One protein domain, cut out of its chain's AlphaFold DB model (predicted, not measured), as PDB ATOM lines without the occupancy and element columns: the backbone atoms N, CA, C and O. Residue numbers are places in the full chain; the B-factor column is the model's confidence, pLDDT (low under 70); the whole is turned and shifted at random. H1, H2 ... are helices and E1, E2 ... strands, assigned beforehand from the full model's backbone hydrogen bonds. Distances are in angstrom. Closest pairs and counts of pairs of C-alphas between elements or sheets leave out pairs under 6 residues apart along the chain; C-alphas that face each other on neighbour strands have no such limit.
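What this domain is: This is residues 3 to 73 of the 74 residues of the protein "DUF2812 domain-containing protein" of Streptococcus ovuberis (UniProt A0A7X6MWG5). A two-stranded hairpin, E1 and E2, has helix H1 over one face, nearest to it with residues 17 to 21, and a second helix, H2, lies away from the hairpin at the far end of the domain. The unnamed stretch of residues 42 to 59 folds back past H1 to reach H2, whose free end, residues 67 to 71, sticks out together with residues 72 and 73. The printed part has 71 residues with two named helices and two named strands, in the order H1, E1, E2, H2; the sheet, E1 - E2, is antiparallel and the class is mixed, helices and strands. The whole is only just loose, close to compact, with a radius of gyration of the C-alphas of 13.8 A, and elongated, spanning 41 by 26 by 16 A.

How they stand to each other: E1, residues 25 to 32, and E2, residues 36 to 41, form a hairpin of antiparallel neighbours, with 157 degrees between their directions. N 26 and O 40 are 2.8 A apart and N 38 and O 29 are 2.8 A apart, both within hydrogen-bond range. E1 bends by 57 degrees at residue 28. Residues 3 to 4 form a short antiparallel pairing with residues 36 to 37 of E2. H1, residues 10 to 21, has 3 pairs of C-alphas within 8 A of E1, the closest being those of Gln 21 and Leu 27, 7.3 A apart. H1 and E2 are near each other, with 6 pairs of C-alphas within 10 A. H2, residues 60 to 71, is apart from E1 and only just apart from H1, the closest C-alphas being 8.3 A from each other. In H1 every O i to N i+4 pair is within hydrogen-bond range; in H2 it is 7 of 8.

Where its parts are: E1 measures 18.8 A from first to last C-alpha, and E2 measures 17.0 A. E1 begins at C-alpha 25, (-54.847, 33.820, -20.108). H1 measures 16.4 A and begins at C-alpha 10, (-40.360, 27.014, -8.803). H2 measures 16.6 A and ends at C-alpha 71, (-40.757, 18.701, 9.813).

The domain as a whole: The two C-alphas farthest apart are those of Val 43 and Glu 71, 41.0 A. The printed part has no cut. The links from H1 to E1 and from E1 to E2 are tight, with 3 residues each; the link from E2 to H2 is long, with 18 residues. Residues 67 to 73 stand free. The mean pLDDT of the printed part is 86.6, and it is under 70 at residues 44 to 46 and residue 73.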
ATOM      1  N   LYS A   3     -45.842  28.569 -25.423       96.12
ATOM      2  CA  LYS A   3     -44.673  29.308 -24.917       96.12
ATOM      3  C   LYS A   3     -43.545  28.356 -24.545       96.12
ATOM      4  O   LYS A   3     -43.761  27.415 -23.793       96.12
ATOM      5  N   TRP A   4     -42.353  28.668 -25.046       96.38
ATOM      6  CA  TRP A   4     -41.098  28.041 -24.651       96.38
ATOM      7  C   TRP A   4     -40.394  28.946 -23.647       96.38
ATOM      8  O   TRP A   4     -40.116  30.108 -23.960       96.38
ATOM      9  N   LYS A   5     -40.158  28.454 -22.433       94.81
ATOM     10  CA  LYS A   5     -39.449  29.186 -21.384       94.81
ATOM     11  C   LYS A   5     -38.903  28.206 -20.357       94.81
ATOM     12  O   LYS A   5     -39.670  27.392 -19.880       94.81
ATOM     13  N   LEU A   6     -37.617  28.311 -20.025       92.25
ATOM     14  CA  LEU A   6     -36.962  27.423 -19.066       92.25
ATOM     15  C   LEU A   6     -36.956  28.023 -17.653       92.25
ATOM     16  O   LEU A   6     -36.569  29.185 -17.490       92.25
ATOM     17  N   PHE A   7     -37.320  27.233 -16.641       90.12
ATOM     18  CA  PHE A   7     -37.257  27.633 -15.232       90.12
ATOM     19  C   PHE A   7     -36.452  26.660 -14.372       90.12
ATOM     20  O   PHE A   7     -36.748  25.473 -14.300       90.12
ATOM     21  N   THR A   8     -35.482  27.197 -13.633       83.75
ATOM     22  CA  THR A   8     -34.716  26.460 -12.611       83.75
ATOM     23  C   THR A   8     -35.245  26.680 -11.192       83.75
ATOM     24  O   THR A   8     -34.806  26.022 -10.255       83.75
ATOM     25  N   ASN A   9     -36.184  27.614 -11.014       86.25
ATOM     26  CA  ASN A   9     -36.744  27.988  -9.722       86.25
ATOM     27  C   ASN A   9     -38.279  27.956  -9.780       86.25
ATOM     28  O   ASN A   9     -38.862  28.657 -10.611       86.25
ATOM     29  N   LEU A  10     -38.904  27.180  -8.884       87.81
ATOM     30  CA  LEU A  10     -40.360  27.014  -8.803       87.81
ATOM     31  C   LEU A  10     -41.096  28.342  -8.633       87.81
ATOM     32  O   LEU A  10     -42.065  28.608  -9.336       87.81
ATOM     33  N   LYS A  11     -40.599  29.215  -7.749       89.56
ATOM     34  CA  LYS A  11     -41.246  30.499  -7.477       89.56
ATOM     35  C   LYS A  11     -41.271  31.394  -8.714       89.56
ATOM     36  O   LYS A  11     -42.295  31.984  -9.038       89.56
ATOM     37  N   ARG A  12     -40.169  31.435  -9.469       92.25
ATOM     38  CA  ARG A  12     -40.094  32.192 -10.733       92.25
ATOM     39  C   ARG A  12     -41.029  31.640 -11.809       92.25
ATOM     40  O   ARG A  12     -41.533  32.415 -12.622       92.25
ATOM     41  N   GLU A  13     -41.205  30.322 -11.849       93.88
ATOM     42  CA  GLU A  13     -42.148  29.652 -12.747       93.88
ATOM     43  C   GLU A  13     -43.591  30.026 -12.393       93.88
ATOM     44  O   GLU A  13     -44.318  30.536 -13.249       93.88
ATOM     45  N   GLU A  14     -43.964  29.874 -11.122       94.62
ATOM     46  CA  GLU A  14     -45.270  30.236 -10.566       94.62
ATOM     47  C   GLU A  14     -45.618  31.708 -10.826       94.62
ATOM     48  O   GLU A  14     -46.662  32.013 -11.408       94.62
ATOM     49  N   ASP A  15     -44.721  32.631 -10.472       95.44
ATOM     50  CA  ASP A  15     -44.927  34.070 -10.662       95.44
ATOM     51  C   ASP A  15     -45.114  34.416 -12.146       95.44
ATOM     52  O   ASP A  15     -45.926  35.273 -12.514       95.44
ATOM     53  N   TRP A  16     -44.386  33.733 -13.035       96.38
ATOM     54  CA  TRP A  16     -44.545  33.936 -14.470       96.38
ATOM     55  C   TRP A  16     -45.877  33.400 -14.994       96.38
ATOM     56  O   TRP A  16     -46.510  34.091 -15.801       96.38
ATOM     57  N   ILE A  17     -46.311  32.219 -14.545       95.38
ATOM     58  CA  ILE A  17     -47.628  31.669 -14.883       95.38
ATOM     59  C   ILE A  17     -48.702  32.650 -14.416       95.38
ATOM     60  O   ILE A  17     -49.494  33.108 -15.235       95.38
ATOM     61  N   ASN A  18     -48.671  33.082 -13.157       95.06
ATOM     62  CA  ASN A  18     -49.662  34.006 -12.601       95.06
ATOM     63  C   ASN A  18     -49.680  35.366 -13.309       95.06
ATOM     64  O   ASN A  18     -50.752  35.910 -13.570       95.06
ATOM     65  N   ARG A  19     -48.522  35.876 -13.745       94.75
ATOM     66  CA  ARG A  19     -48.451  37.079 -14.590       94.75
ATOM     67  C   ARG A  19     -49.028  36.871 -15.992       94.75
ATOM     68  O   ARG A  19     -49.516  37.824 -16.596       94.75
ATOM     69  N   MET A  20     -48.903  35.679 -16.572       93.81
ATOM     70  CA  MET A  20     -49.604  35.366 -17.822       93.81
ATOM     71  C   MET A  20     -51.103  35.337 -17.567       93.81
ATOM     72  O   MET A  20     -51.862  35.880 -18.367       93.81
ATOM     73  N   GLN A  21     -51.511  34.767 -16.437       92.50
ATOM     74  CA  GLN A  21     -52.916  34.638 -16.138       92.50
ATOM     75  C   GLN A  21     -53.600  35.984 -15.894       92.50
ATOM     76  O   GLN A  21     -54.642  36.239 -16.491       92.50
ATOM     77  N   SER A  22     -52.956  36.908 -15.170       91.25
ATOM     78  CA  SER A  22     -53.458  38.276 -14.948       91.25
ATOM     79  C   SER A  22     -53.652  39.106 -16.225       91.25
ATOM     80  O   SER A  22     -54.281  40.158 -16.189       91.25
ATOM     81  N   LYS A  23     -53.139  38.636 -17.368       91.56
ATOM     82  CA  LYS A  23     -53.347  39.244 -18.690       91.56
ATOM     83  C   LYS A  23     -54.538  38.654 -19.451       91.56
ATOM     84  O   LYS A  23     -54.659  38.904 -20.646       91.56
ATOM     85  N   GLY A  24     -55.377  37.853 -18.794       91.19
ATOM     86  CA  GLY A  24     -56.523  37.196 -19.424       91.19
ATOM     87  C   GLY A  24     -56.149  35.902 -20.142       91.19
ATOM     88  O   GLY A  24     -56.720  35.579 -21.183       91.19
ATOM     89  N   TYR A  25     -55.173  35.160 -19.617       92.31
ATOM     90  CA  TYR A  25     -54.847  33.820 -20.108       92.31
ATOM     91  C   TYR A  25     -55.056  32.773 -19.013       92.31
ATOM     92  O   TYR A  25     -54.990  33.064 -17.828       92.31
ATOM     93  N   ARG A  26     -55.284  31.522 -19.392       92.88
ATOM     94  CA  ARG A  26     -55.356  30.385 -18.469       92.88
ATOM     95  C   ARG A  26     -54.361  29.333 -18.909       92.88
ATOM     96  O   ARG A  26     -54.312  29.015 -20.096       92.88
ATOM     97  N   LEU A  27     -53.573  28.804 -17.977       93.75
ATOM     98  CA  LEU A  27     -52.706  27.661 -18.256       93.75
ATOM     99  C   LEU A  27     -53.578  26.409 -18.430       93.75
ATOM    100  O   LEU A  27     -54.355  26.075 -17.544       93.75
ATOM    101  N   VAL A  28     -53.461  25.732 -19.571       93.81
ATOM    102  CA  VAL A  28     -54.247  24.523 -19.895       93.81
ATOM    103  C   VAL A  28     -53.390  23.270 -20.032       93.81
ATOM    104  O   VAL A  28     -53.914  22.165 -20.119       93.81
ATOM    105  N   GLY A  29     -52.065  23.419 -20.050       93.44
ATOM    106  CA  GLY A  29     -51.166  22.275 -20.036       93.44
ATOM    107  C   GLY A  29     -49.694  22.656 -20.030       93.44
ATOM    108  O   GLY A  29     -49.309  23.747 -20.461       93.44
ATOM    109  N   VAL A  30     -48.873  21.709 -19.580       93.12
ATOM    110  CA  VAL A  30     -47.408  21.807 -19.554       93.12
ATOM    111  C   VAL A  30     -46.821  20.534 -20.178       93.12
ATOM    112  O   VAL A  30     -46.415  19.629 -19.455       93.12
ATOM    113  N   PRO A  31     -46.830  20.393 -21.520       91.38
ATOM    114  CA  PRO A  31     -46.459  19.126 -22.156       91.38
ATOM    115  C   PRO A  31     -44.986  18.745 -21.974       91.38
ATOM    116  O   PRO A  31     -44.654  17.568 -22.042       91.38
ATOM    117  N   ILE A  32     -44.107  19.728 -21.751       89.69
ATOM    118  CA  ILE A  32     -42.724  19.489 -21.325       89.69
ATOM    119  C   ILE A  32     -42.521  20.289 -20.036       89.69
ATOM    120  O   ILE A  32     -42.472  21.525 -20.116       89.69
ATOM    121  N   PRO A  33     -42.424  19.627 -18.868       85.81
ATOM    122  CA  PRO A  33     -42.232  20.301 -17.590       85.81
ATOM    123  C   PRO A  33     -41.079  21.299 -17.657       85.81
ATOM    124  O   PRO A  33     -40.040  21.013 -18.253       85.81
ATOM    125  N   GLN A  34     -41.254  22.468 -17.035       86.38
ATOM    126  CA  GLN A  34     -40.250  23.538 -16.943       86.38
ATOM    127  C   GLN A  34     -39.878  24.235 -18.250       86.38
ATOM    128  O   GLN A  34     -39.080  25.166 -18.190       86.38
ATOM    129  N   LEU A  35     -40.369  23.783 -19.410       91.38
ATOM    130  CA  LEU A  35     -39.891  24.246 -20.714       91.38
ATOM    131  C   LEU A  35     -41.012  24.684 -21.655       91.38
ATOM    132  O   LEU A  35     -40.845  25.672 -22.374       91.38
ATOM    133  N   TYR A  36     -42.139  23.970 -21.685       95.38
ATOM    134  CA  TYR A  36     -43.178  24.184 -22.686       95.38
ATOM    135  C   TYR A  36     -44.573  24.270 -22.073       95.38
ATOM    136  O   TYR A  36     -45.061  23.324 -21.458       95.38
ATOM    137  N   TYR A  37     -45.230  25.405 -22.311       96.19
ATOM    138  CA  TYR A  37     -46.490  25.781 -21.677       96.19
ATOM    139  C   TYR A  37     -47.547  26.118 -22.718       96.19
ATOM    140  O   TYR A  37     -47.273  26.803 -23.714       96.19
ATOM    141  N   HIS A  38     -48.776  25.691 -22.454       96.69
ATOM    142  CA  HIS A  38     -49.930  25.989 -23.281       96.69
ATOM    143  C   HIS A  38     -50.948  26.823 -22.506       96.69
ATOM    144  O   HIS A  38     -51.443  26.406 -21.462       96.69
ATOM    145  N   PHE A  39     -51.260  28.000 -23.042       95.31
ATOM    146  CA  PHE A  39     -52.242  28.928 -22.492       95.31
ATOM    147  C   PHE A  39     -53.406  29.149 -23.453       95.31
ATOM    148  O   PHE A  39     -53.197  29.195 -24.663       95.31
ATOM    149  N   GLU A  40     -54.595  29.418 -22.937       94.25
ATOM    150  CA  GLU A  40     -55.766  29.847 -23.715       94.25
ATOM    151  C   GLU A  40     -56.264  31.215 -23.240       94.25
ATOM    152  O   GLU A  40     -56.057  31.544 -22.072       94.25
ATOM    153  N   PRO A  41     -56.881  32.042 -24.107       93.06
ATOM    154  CA  PRO A  41     -57.573  33.249 -23.662       93.06
ATOM    155  C   PRO A  41     -58.664  32.891 -22.649       93.06
ATOM    156  O   PRO A  41     -59.425  31.948 -22.861       93.06
ATOM    157  N   CYS A  42     -58.744  33.641 -21.560       85.75
ATOM    158  CA  CYS A  42     -59.745  33.469 -20.520       85.75
ATOM    159  C   CYS A  42     -60.403  34.821 -20.245       85.75
ATOM    160  O   CYS A  42     -59.721  35.781 -19.897       85.75
ATOM    161  N   VAL A  43     -61.725  34.879 -20.426       71.81
ATOM    162  CA  VAL A  43     -62.549  36.083 -20.207       71.81
ATOM    163  C   VAL A  43     -63.188  36.071 -18.811       71.81
ATOM    164  O   VAL A  43     -63.875  37.010 -18.432       71.81
ATOM    165  N   ALA A  44     -62.983  35.003 -18.033       67.81
ATOM    166  CA  ALA A  44     -63.574  34.880 -16.709       67.81
ATOM    167  C   ALA A  44     -63.027  35.958 -15.762       67.81
ATOM    168  O   ALA A  44     -61.815  36.146 -15.662       67.81
ATOM    169  N   GLU A  45     -63.928  36.611 -15.024       64.94
ATOM    170  CA  GLU A  45     -63.594  37.617 -14.002       64.94
ATOM    171  C   GLU A  45     -62.734  37.040 -12.863       64.94
ATOM    172  O   GLU A  45     -62.035  37.775 -12.168       64.94
ATOM    173  N   GLN A  46     -62.744  35.714 -12.692       65.75
ATOM    174  CA  GLN A  46     -61.967  34.996 -11.686       65.75
ATOM    175  C   GLN A  46     -60.887  34.147 -12.352       65.75
ATOM    176  O   GLN A  46     -61.102  33.015 -12.783       65.75
ATOM    177  N   ILE A  47     -59.696  34.727 -12.427       76.50
ATOM    178  CA  ILE A  47     -58.474  34.028 -12.795       76.50
ATOM    179  C   ILE A  47     -57.924  33.337 -11.542       76.50
ATOM    180  O   ILE A  47     -57.541  34.005 -10.582       76.50
ATOM    181  N   THR A  48     -57.871  32.005 -11.541       79.62
ATOM    182  CA  THR A  48     -57.337  31.231 -10.411       79.62
ATOM    183  C   THR A  48     -55.817  31.341 -10.345       79.62
ATOM    184  O   THR A  48     -55.123  31.045 -11.318       79.62
ATOM    185  N   THR A  49     -55.284  31.723  -9.186       86.81
ATOM    186  CA  THR A  49     -53.839  31.708  -8.929       86.81
ATOM    187  C   THR A  49     -53.321  30.272  -8.942       86.81
ATOM    188  O   THR A  49     -53.851  29.406  -8.250       86.81
ATOM    189  N   VAL A  50     -52.274  30.022  -9.723       90.25
ATOM    190  CA  VAL A  50     -51.547  28.752  -9.716       90.25
ATOM    191  C   VAL A  50     -50.548  28.771  -8.568       90.25
ATOM    192  O   VAL A  50     -49.859  29.775  -8.368       90.25
ATOM    193  N   ARG A  51     -50.470  27.652  -7.847       90.88
ATOM    194  CA  ARG A  51     -49.452  27.376  -6.838       90.88
ATOM    195  C   ARG A  51     -48.779  26.043  -7.149       90.88
ATOM    196  O   ARG A  51     -49.476  25.085  -7.482       90.88
ATOM    197  N   ILE A  52     -47.448  26.011  -7.136       88.75
ATOM    198  CA  ILE A  52     -46.672  24.800  -7.445       88.75
ATOM    199  C   ILE A  52     -46.058  24.270  -6.152       88.75
ATOM    200  O   ILE A  52     -45.043  24.789  -5.693       88.75
ATOM    201  N   ASP A  53     -46.658  23.224  -5.589       80.44
ATOM    202  CA  ASP A  53     -46.213  22.661  -4.308       80.44
ATOM    203  C   ASP A  53     -45.080  21.630  -4.463       80.44
ATOM    204  O   ASP A  53     -44.279  21.441  -3.550       80.44
ATOM    205  N   PHE A  54     -44.977  20.964  -5.621       80.31
ATOM    206  CA  PHE A  54     -43.980  19.916  -5.867       80.31
ATOM    207  C   PHE A  54     -43.711  19.690  -7.366       80.31
ATOM    208  O   PHE A  54     -44.563  19.972  -8.211       80.31
ATOM    209  N   ARG A  55     -42.535  19.131  -7.694       78.50
ATOM    210  CA  ARG A  55     -42.241  18.472  -8.983       78.50
ATOM    211  C   ARG A  55     -41.134  17.422  -8.826       78.50
ATOM    212  O   ARG A  55     -40.317  17.534  -7.924       78.50
ATOM    213  N   ASP A  56     -41.016  16.491  -9.771       72.75
ATOM    214  CA  ASP A  56     -40.054  15.372  -9.685       72.75
ATOM    215  C   ASP A  56     -38.573  15.791  -9.690       72.75
ATOM    216  O   ASP A  56     -37.715  15.107  -9.139       72.75
ATOM    217  N   GLN A  57     -38.247  16.915 -10.333       72.25
ATOM    218  CA  GLN A  57     -36.871  17.393 -10.496       72.25
ATOM    219  C   GLN A  57     -36.648  18.680  -9.698       72.25
ATOM    220  O   GLN A  57     -36.638  19.778 -10.265       72.25
ATOM    221  N   LEU A  58     -36.502  18.563  -8.380       74.94
ATOM    222  CA  LEU A  58     -36.142  19.681  -7.501       74.94
ATOM    223  C   LEU A  58     -34.625  19.859  -7.442       74.94
ATOM    224  O   LEU A  58     -33.864  18.891  -7.518       74.94
ATOM    225  N   SER A  59     -34.171  21.102  -7.278       79.00
ATOM    226  CA  SER A  59     -32.799  21.322  -6.818       79.00
ATOM    227  C   SER A  59     -32.639  20.765  -5.400       79.00
ATOM    228  O   SER A  59     -33.615  20.610  -4.665       79.00
ATOM    229  N   LYS A  60     -31.397  20.492  -4.982       82.44
ATOM    230  CA  LYS A  60     -31.120  20.029  -3.614       82.44
ATOM    231  C   LYS A  60     -31.703  20.981  -2.563       82.44
ATOM    232  O   LYS A  60     -32.265  20.516  -1.586       82.44
ATOM    233  N   GLU A  61     -31.586  22.285  -2.792       82.50
ATOM    234  CA  GLU A  61     -32.133  23.332  -1.922       82.50
ATOM    235  C   GLU A  61     -33.663  23.270  -1.857       82.50
ATOM    236  O   GLU A  61     -34.219  23.117  -0.780       82.50
ATOM    237  N   GLN A  62     -34.344  23.238  -3.009       79.94
ATOM    238  CA  GLN A  62     -35.808  23.138  -3.061       79.94
ATOM    239  C   GLN A  62     -36.343  21.857  -2.420       79.94
ATOM    240  O   GLN A  62     -37.436  21.843  -1.862       79.94
ATOM    241  N   TYR A  63     -35.591  20.762  -2.529       83.50
ATOM    242  CA  TYR A  63     -35.945  19.512  -1.877       83.50
ATOM    243  C   TYR A  63     -35.807  19.603  -0.352       83.50
ATOM    244  O   TYR A  63     -36.658  19.084   0.360       83.50
ATOM    245  N   GLN A  64     -34.775  20.285   0.155       84.00
ATOM    246  CA  GLN A  64     -34.629  20.545   1.590       84.00
ATOM    247  C   GLN A  64     -35.749  21.458   2.106       84.00
ATOM    248  O   GLN A  64     -36.359  21.129   3.114       84.00
ATOM    249  N   ASP A  65     -36.086  22.527   1.378       83.38
ATOM    250  CA  ASP A  65     -37.218  23.404   1.712       83.38
ATOM    251  C   ASP A  65     -38.540  22.627   1.786       83.38
ATOM    252  O   ASP A  65     -39.336  22.828   2.703       83.38
ATOM    253  N   TYR A  66     -38.759  21.704   0.843       82.56
ATOM    254  CA  TYR A  66     -39.920  20.817   0.853       82.56
ATOM    255  C   TYR A  66     -39.939  19.920   2.095       82.56
ATOM    256  O   TYR A  66     -40.981  19.808   2.728       82.56
ATOM    257  N   LEU A  67     -38.813  19.299   2.467       83.69
ATOM    258  CA  LEU A  67     -38.734  18.458   3.668       83.69
ATOM    259  C   LEU A  67     -38.995  19.261   4.951       83.69
ATOM    260  O   LEU A  67     -39.787  18.818   5.781       83.69
ATOM    261  N   MET A  68     -38.400  20.453   5.079       84.38
ATOM    262  CA  MET A  68     -38.582  21.330   6.243       84.38
ATOM    263  C   MET A  68     -40.047  21.743   6.443       84.38
ATOM    264  O   MET A  68     -40.505  21.838   7.577       84.38
ATOM    265  N   LEU A  69     -40.814  21.931   5.358       83.12
ATOM    266  CA  LEU A  69     -42.246  22.259   5.435       83.12
ATOM    267  C   LEU A  69     -43.048  21.228   6.254       83.12
ATOM    268  O   LEU A  69     -44.034  21.585   6.898       83.12
ATOM    269  N   PHE A  70     -42.639  19.956   6.215       79.75
ATOM    270  CA  PHE A  70     -43.317  18.861   6.911       79.75
ATOM    271  C   PHE A  70     -42.667  18.490   8.250       79.75
ATOM    272  O   PHE A  70     -43.319  17.817   9.044       79.75
ATOM    273  N   GLU A  71     -41.436  18.933   8.528       81.44
ATOM    274  CA  GLU A  71     -40.757  18.701   9.813       81.44
ATOM    275  C   GLU A  71     -41.462  19.412  10.976       81.44
ATOM    276  O   GLU A  71     -41.649  18.814  12.030       81.44
ATOM    277  N   ASP A  72     -41.949  20.639  10.763       72.81
ATOM    278  CA  ASP A  72     -42.663  21.416  11.790       72.81
ATOM    279  C   ASP A  72     -44.108  20.929  12.045       72.81
ATOM    280  O   ASP A  72     -44.791  21.427  12.941       72.81
ATOM    281  N   SER A  73     -44.603  19.980  11.242       69.62
ATOM    282  CA  SER A  73     -45.976  19.451  11.324       69.62
ATOM    283  C   SER A  73     -46.063  18.043  11.941       69.62
ATOM    284  O   SER A  73     -47.145  17.448  11.906       69.62
TER     285      SER A  73